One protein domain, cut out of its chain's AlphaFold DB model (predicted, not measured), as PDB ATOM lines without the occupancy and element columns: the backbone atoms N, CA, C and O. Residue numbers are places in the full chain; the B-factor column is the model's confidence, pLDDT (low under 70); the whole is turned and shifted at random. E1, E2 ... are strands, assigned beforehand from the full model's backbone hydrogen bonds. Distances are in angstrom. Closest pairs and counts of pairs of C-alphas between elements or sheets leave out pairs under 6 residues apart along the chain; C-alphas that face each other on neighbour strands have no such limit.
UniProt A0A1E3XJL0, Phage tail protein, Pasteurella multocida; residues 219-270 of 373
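Overview. This is residues 219 to 270 of the 373 residues of the protein "Phage tail protein" of Pasteurella multocida (UniProt A0A1E3XJL0). With little regular structure, the printed part is a small three-stranded sheet, E1, E2 and E3, with loops packed about it and a long tail, residues 255 to 270, that sticks out from this body. The 52 printed residues have no named helix; the strands follow in the order E1, E2, E3, which is also their order across the mixed sheet. The class is all strand, with 13 residues in named elements. The whole is loose, radius of gyration of the C-alphas 13.7 A, and elongated, 38 by 21 by 19 A.

Along the chain. E1, residues 220 to 223, begins at C-alpha (-35.300, 50.259, -24.853) and is 9.7 A long. E2, residues 234 to 237, is 9.7 A long. E3, residues 242 to 246, is 13.0 A long and ends at C-alpha (-35.723, 46.000, -14.033).

Arrangement. E1 and E2 are parallel, at 34 degrees; N 236 and O 221 are within hydrogen-bond range, 2.8 A. E2 and E3 form an antiparallel hairpin, at 143 degrees, with N 235 and O 244 at 2.9 A. Residues 245 to 246 of E3 also pair with 251 to 252, antiparallel.

Size, cuts and confidence. The C-alphas of Val 231 and Gly 268 are farthest apart, 39.1 A. The printed part has no cut, neither link is long, and no printed residue is under 70 in pLDDT.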
ATOM      1  N   PRO A 219     -35.855  54.502 -22.546       85.69
ATOM      2  CA  PRO A 219     -35.499  53.945 -23.845       85.69
ATOM      3  C   PRO A 219     -35.190  52.447 -23.743       85.69
ATOM      4  O   PRO A 219     -34.535  51.989 -22.809       85.69
ATOM      5  N   VAL A 220     -35.596  51.692 -24.763       90.81
ATOM      6  CA  VAL A 220     -35.300  50.259 -24.853       90.81
ATOM      7  C   VAL A 220     -33.836  50.053 -25.229       90.81
ATOM      8  O   VAL A 220     -33.363  50.583 -26.241       90.81
ATOM      9  N   THR A 221     -33.129  49.250 -24.438       92.50
ATOM     10  CA  THR A 221     -31.737  48.864 -24.710       92.50
ATOM     11  C   THR A 221     -31.655  47.406 -25.144       92.50
ATOM     12  O   THR A 221     -32.098  46.516 -24.429       92.50
ATOM     13  N   THR A 222     -31.068  47.128 -26.307       95.50
ATOM     14  CA  THR A 222     -30.873  45.745 -26.763       95.50
ATOM     15  C   THR A 222     -29.644  45.128 -26.107       95.50
ATOM     16  O   THR A 222     -28.554  45.694 -26.178       95.50
ATOM     17  N   VAL A 223     -29.808  43.945 -25.521       95.56
ATOM     18  CA  VAL A 223     -28.743  43.161 -24.881       95.56
ATOM     19  C   VAL A 223     -28.710  41.743 -25.467       95.56
ATOM     20  O   VAL A 223     -29.745  41.236 -25.903       95.56
ATOM     21  N   PRO A 224     -27.536  41.090 -25.541       96.19
ATOM     22  CA  PRO A 224     -27.431  39.756 -26.128       96.19
ATOM     23  C   PRO A 224     -28.087  38.672 -25.263       96.19
ATOM     24  O   PRO A 224     -28.758  37.806 -25.816       96.19
ATOM     25  N   THR A 225     -27.915  38.746 -23.941       96.06
ATOM     26  CA  THR A 225     -28.421  37.791 -22.939       96.06
ATOM     27  C   THR A 225     -28.961  38.541 -21.726       96.06
ATOM     28  O   THR A 225     -28.638  39.721 -21.541       96.06
ATOM     29  N   THR A 226     -29.764  37.874 -20.891       94.75
ATOM     30  CA  THR A 226     -30.368  38.499 -19.705       94.75
ATOM     31  C   THR A 226     -29.283  38.997 -18.747       94.75
ATOM     32  O   THR A 226     -28.492  38.186 -18.252       94.75
ATOM     33  N   PRO A 227     -29.205  40.311 -18.471       94.31
ATOM     34  CA  PRO A 227     -28.199  40.840 -17.567       94.31
ATOM     35  C   PRO A 227     -28.471  40.414 -16.121       94.31
ATOM     36  O   PRO A 227     -29.619  40.330 -15.686       94.31
ATOM     37  N   THR A 228     -27.408  40.193 -15.353       93.56
ATOM     38  CA  THR A 228     -27.487  39.956 -13.900       93.56
ATOM     39  C   THR A 228     -27.359  41.242 -13.085       93.56
ATOM     40  O   THR A 228     -27.598  41.238 -11.882       93.56
ATOM     41  N   THR A 229     -26.986  42.344 -13.732       93.75
ATOM     42  CA  THR A 229     -26.828  43.673 -13.142       93.75
ATOM     43  C   THR A 229     -27.629  44.699 -13.931       93.75
ATOM     44  O   THR A 229     -27.972  44.477 -15.093       93.75
ATOM     45  N   TYR A 230     -27.922  45.834 -13.300       93.94
ATOM     46  CA  TYR A 230     -28.648  46.924 -13.938       93.94
ATOM     47  C   TYR A 230     -27.890  47.471 -15.160       93.94
ATOM     48  O   TYR A 230     -26.733  47.881 -15.053       93.94
ATOM     49  N   VAL A 231     -28.567  47.507 -16.311       92.31
ATOM     50  CA  VAL A 231     -28.079  48.112 -17.565       92.31
ATOM     51  C   VAL A 231     -28.961  49.296 -17.971       92.31
ATOM     52  O   VAL A 231     -28.455  50.362 -18.316       92.31
ATOM     53  N   ALA A 232     -30.279  49.098 -17.937       90.81
ATOM     54  CA  ALA A 232     -31.329  50.073 -18.235       90.81
ATOM     55  C   ALA A 232     -32.672  49.598 -17.653       90.81
ATOM     56  O   ALA A 232     -32.851  48.398 -17.454       90.81
ATOM     57  N   ASP A 233     -33.642  50.490 -17.458       90.94
ATOM     58  CA  ASP A 233     -34.969  50.102 -16.949       90.94
ATOM     59  C   ASP A 233     -35.667  49.065 -17.833       90.94
ATOM     60  O   ASP A 233     -36.274  48.130 -17.321       90.94
ATOM     61  N   ILE A 234     -35.571  49.225 -19.159       92.38
ATOM     62  CA  ILE A 234     -36.184  48.333 -20.145       92.38
ATOM     63  C   ILE A 234     -35.108  47.815 -21.093       92.38
ATOM     64  O   ILE A 234     -34.402  48.589 -21.754       92.38
ATOM     65  N   VAL A 235     -35.024  46.493 -21.211       94.75
ATOM     66  CA  VAL A 235     -34.109  45.821 -22.131       94.75
ATOM     67  C   VAL A 235     -34.858  44.908 -23.094       94.75
ATOM     68  O   VAL A 235     -35.850  44.286 -22.731       94.75
ATOM     69  N   PHE A 236     -34.372  44.813 -24.329       96.12
ATOM     70  CA  PHE A 236     -34.749  43.746 -25.251       96.12
ATOM     71  C   PHE A 236     -33.631  42.711 -25.276       96.12
ATOM     72  O   PHE A 236     -32.513  43.009 -25.707       96.12
ATOM     73  N   VAL A 237     -33.929  41.503 -24.817       96.62
ATOM     74  CA  VAL A 237     -32.957  40.420 -24.719       96.62
ATOM     75  C   VAL A 237     -33.024  39.563 -25.980       96.62
ATOM     76  O   VAL A 237     -34.062  38.993 -26.319       96.62
ATOM     77  N   ASN A 238     -31.925  39.525 -26.731       95.50
ATOM     78  CA  ASN A 238     -31.926  39.005 -28.094       95.50
ATOM     79  C   ASN A 238     -31.928  37.469 -28.182       95.50
ATOM     80  O   ASN A 238     -32.377  36.941 -29.200       95.50
ATOM     81  N   ASP A 239     -31.425  36.754 -27.179       96.06
ATOM     82  CA  ASP A 239     -31.444  35.285 -27.128       96.06
ATOM     83  C   ASP A 239     -32.870  34.735 -26.946       96.06
ATOM     84  O   ASP A 239     -33.290  33.855 -27.695       96.06
ATOM     85  N   ILE A 240     -33.639  35.322 -26.029       94.56
ATOM     86  CA  ILE A 240     -35.010  34.928 -25.685       94.56
ATOM     87  C   ILE A 240     -36.077  35.734 -26.437       94.56
ATOM     88  O   ILE A 240     -37.258  35.410 -26.354       94.56
ATOM     89  N   LYS A 241     -35.682  36.770 -27.193       94.25
ATOM     90  CA  LYS A 241     -36.574  37.672 -27.953       94.25
ATOM     91  C   LYS A 241     -37.657  38.323 -27.085       94.25
ATOM     92  O   LYS A 241     -38.789  38.502 -27.534       94.25
ATOM     93  N   GLN A 242     -37.315  38.689 -25.855       94.31
ATOM     94  CA  GLN A 242     -38.266  39.245 -24.890       94.31
ATOM     95  C   GLN A 242     -37.859  40.642 -24.441       94.31
ATOM     96  O   GLN A 242     -36.676  40.965 -24.323       94.31
ATOM     97  N   MET A 243     -38.869  41.473 -24.187       93.81
ATOM     98  CA  MET A 243     -38.692  42.713 -23.442       93.81
ATOM     99  C   MET A 243     -38.738  42.393 -21.953       93.81
ATOM    100  O   MET A 243     -39.630  41.674 -21.514       93.81
ATOM    101  N   MET A 244     -37.792  42.927 -21.190       94.62
ATOM    102  CA  MET A 244     -37.729  42.756 -19.742       94.62
ATOM    103  C   MET A 244     -37.576  44.110 -19.063       94.62
ATOM    104  O   MET A 244     -36.941  45.018 -19.609       94.62
ATOM    105  N   SER A 245     -38.136  44.223 -17.864       93.56
ATOM    106  CA  SER A 245     -38.031  45.400 -17.004       93.56
ATOM    107  C   SER A 245     -37.185  45.102 -15.774       93.56
ATOM    108  O   SER A 245     -37.209  43.985 -15.257       93.56
ATOM    109  N   TRP A 246     -36.437  46.090 -15.300       94.56
ATOM    110  CA  TRP A 246     -35.723  46.000 -14.033       94.56
ATOM    111  C   TRP A 246     -36.691  46.180 -12.854       94.56
ATOM    112  O   TRP A 246     -37.354  47.210 -12.757       94.56
ATOM    113  N   ASP A 247     -36.748  45.207 -11.942       91.69
ATOM    114  CA  ASP A 247     -37.620  45.245 -10.751       91.69
ATOM    115  C   ASP A 247     -36.955  45.879  -9.509       91.69
ATOM    116  O   ASP A 247     -37.549  45.937  -8.433       91.69
ATOM    117  N   GLY A 248     -35.707  46.340  -9.639       92.25
ATOM    118  CA  GLY A 248     -34.865  46.797  -8.528       92.25
ATOM    119  C   GLY A 248     -33.721  45.836  -8.189       92.25
ATOM    120  O   GLY A 248     -32.692  46.282  -7.682       92.25
ATOM    121  N   THR A 249     -33.860  44.547  -8.512       93.88
ATOM    122  CA  THR A 249     -32.888  43.485  -8.184       93.88
ATOM    123  C   THR A 249     -32.485  42.648  -9.398       93.88
ATOM    124  O   THR A 249     -31.341  42.197  -9.478       93.88
ATOM    125  N   LYS A 250     -33.407  42.405 -10.331       94.50
ATOM    126  CA  LYS A 250     -33.196  41.587 -11.530       94.50
ATOM    127  C   LYS A 250     -34.104  42.043 -12.670       94.50
ATOM    128  O   LYS A 250     -35.025  42.834 -12.491       94.50
ATOM    129  N   TYR A 251     -33.851  41.502 -13.855       95.50
ATOM    130  CA  TYR A 251     -34.768  41.641 -14.977       95.50
ATOM    131  C   TYR A 251     -35.904  40.630 -14.869       95.50
ATOM    132  O   TYR A 251     -35.665  39.425 -14.736       95.50
ATOM    133  N   THR A 252     -37.134  41.121 -14.961       93.62
ATOM    134  CA  THR A 252     -38.353  40.315 -14.964       93.62
ATOM    135  C   THR A 252     -39.127  40.517 -16.258       93.62
ATOM    136  O   THR A 252     -39.020  41.537 -16.942       93.62
ATOM    137  N   PHE A 253     -39.892  39.492 -16.611       92.31
ATOM    138  CA  PHE A 253     -40.916  39.558 -17.637       92.31
ATOM    139  C   PHE A 253     -42.221  39.132 -16.981       92.31
ATOM    140  O   PHE A 253     -42.319  38.016 -16.467       92.31
ATOM    141  N   GLU A 254     -43.200  40.028 -16.981       87.06
ATOM    142  CA  GLU A 254     -44.530  39.746 -16.461       87.06
ATOM    143  C   GLU A 254     -45.499  39.569 -17.624       87.06
ATOM    144  O   GLU A 254     -45.584  40.395 -18.535       87.06
ATOM    145  N   LEU A 255     -46.229  38.457 -17.594       87.88
ATOM    146  CA  LEU A 255     -47.359  38.239 -18.478       87.88
ATOM    147  C   LEU A 255     -48.569  38.949 -17.871       87.88
ATOM    148  O   LEU A 255     -48.930  38.624 -16.742       87.88
ATOM    149  N   PRO A 256     -49.227  39.873 -18.597       86.75
ATOM    150  CA  PRO A 256     -50.460  40.477 -18.113       86.75
ATOM    151  C   PRO A 256     -51.511  39.408 -17.811       86.75
ATOM    152  O   PRO A 256     -51.580  38.385 -18.509       86.75
ATOM    153  N   ASP A 257     -52.368  39.667 -16.829       88.25
ATOM    154  CA  ASP A 257     -53.478  38.776 -16.502       88.25
ATOM    155  C   ASP A 257     -54.342  38.498 -17.739       88.25
ATOM    156  O   ASP A 257     -54.662  39.386 -18.532       88.25
ATOM    157  N   GLY A 258     -54.681  37.224 -17.944       88.44
ATOM    158  CA  GLY A 258     -55.452  36.780 -19.108       88.44
ATOM    159  C   GLY A 258     -54.692  36.813 -20.442       88.44
ATOM    160  O   GLY A 258     -55.271  36.498 -21.482       88.44
ATOM    161  N   SER A 259     -53.396  37.149 -20.456       92.44
ATOM    162  CA  SER A 259     -52.599  37.152 -21.689       92.44
ATOM    163  C   SER A 259     -52.330  35.752 -22.240       92.44
ATOM    164  O   SER A 259     -52.021  35.639 -23.423       92.44
ATOM    165  N   VAL A 260     -52.484  34.688 -21.455       93.25
ATOM    166  CA  VAL A 260     -52.437  33.301 -21.939       93.25
ATOM    167  C   VAL A 260     -53.871  32.819 -22.162       93.25
ATOM    168  O   VAL A 260     -54.574  32.445 -21.230       93.25
ATOM    169  N   THR A 261     -54.320  32.867 -23.415       93.12
ATOM    170  CA  THR A 261     -55.654  32.420 -23.847       93.12
ATOM    171  C   THR A 261     -55.572  31.053 -24.523       93.12
ATOM    172  O   THR A 261     -54.503  30.641 -24.970       93.12
ATOM    173  N   ALA A 262     -56.711  30.371 -24.688       89.00
ATOM    174  CA  ALA A 262     -56.766  29.077 -25.377       89.00
ATOM    175  C   ALA A 262     -56.149  29.124 -26.789       89.00
ATOM    176  O   ALA A 262     -55.474  28.194 -27.199       89.00
ATOM    177  N   THR A 263     -56.283  30.241 -27.511       92.81
ATOM    178  CA  THR A 263     -55.683  30.433 -28.844       92.81
ATOM    179  C   THR A 263     -54.153  30.497 -28.841       92.81
ATOM    180  O   THR A 263     -53.538  30.342 -29.892       92.81
ATOM    181  N   LYS A 264     -53.532  30.768 -27.687       93.50
ATOM    182  CA  LYS A 264     -52.072  30.803 -27.503       93.50
ATOM    183  C   LYS A 264     -51.512  29.456 -27.037       93.50
ATOM    184  O   LYS A 264     -50.297  29.304 -26.974       93.50
ATOM    185  N   ILE A 265     -52.381  28.492 -26.729       93.69
ATOM    186  CA  ILE A 265     -52.017  27.136 -26.323       93.69
ATOM    187  C   ILE A 265     -52.396  26.197 -27.467       93.69
ATOM    188  O   ILE A 265     -53.573  26.009 -27.768       93.69
ATOM    189  N   ALA A 266     -51.405  25.602 -28.128       93.44
ATOM    190  CA  ALA A 266     -51.685  24.613 -29.162       93.44
ATOM    191  C   ALA A 266     -52.295  23.338 -28.551       93.44
ATOM    192  O   ALA A 266     -51.992  22.959 -27.415       93.44
ATOM    193  N   ALA A 267     -53.158  22.670 -29.319       91.31
ATOM    194  CA  ALA A 267     -53.811  21.442 -28.884       91.31
ATOM    195  C   ALA A 267     -52.772  20.374 -28.496       91.31
ATOM    196  O   ALA A 267     -51.806  20.145 -29.221       91.31
ATOM    197  N   GLY A 268     -52.975  19.733 -27.343       88.12
ATOM    198  CA  GLY A 268     -52.110  18.663 -26.836       88.12
ATOM    199  C   GLY A 268     -50.812  19.111 -26.152       88.12
ATOM    200  O   GLY A 268     -50.101  18.258 -25.639       88.12
ATOM    201  N   VAL A 269     -50.497  20.413 -26.094       94.88
ATOM    202  CA  VAL A 269     -49.260  20.893 -25.435       94.88
ATOM    203  C   VAL A 269     -49.301  20.729 -23.912       94.88
ATOM    204  O   VAL A 269     -48.265  20.533 -23.286       94.88
ATOM    205  N   ILE A 270     -50.489  20.781 -23.307       93.44
ATOM    206  CA  ILE A 270     -50.660  20.563 -21.867       93.44
ATOM    207  C   ILE A 270     -50.903  19.072 -21.606       93.44
ATOM    208  O   ILE A 270     -52.038  18.601 -21.650       93.44
TER     209      ILE A 270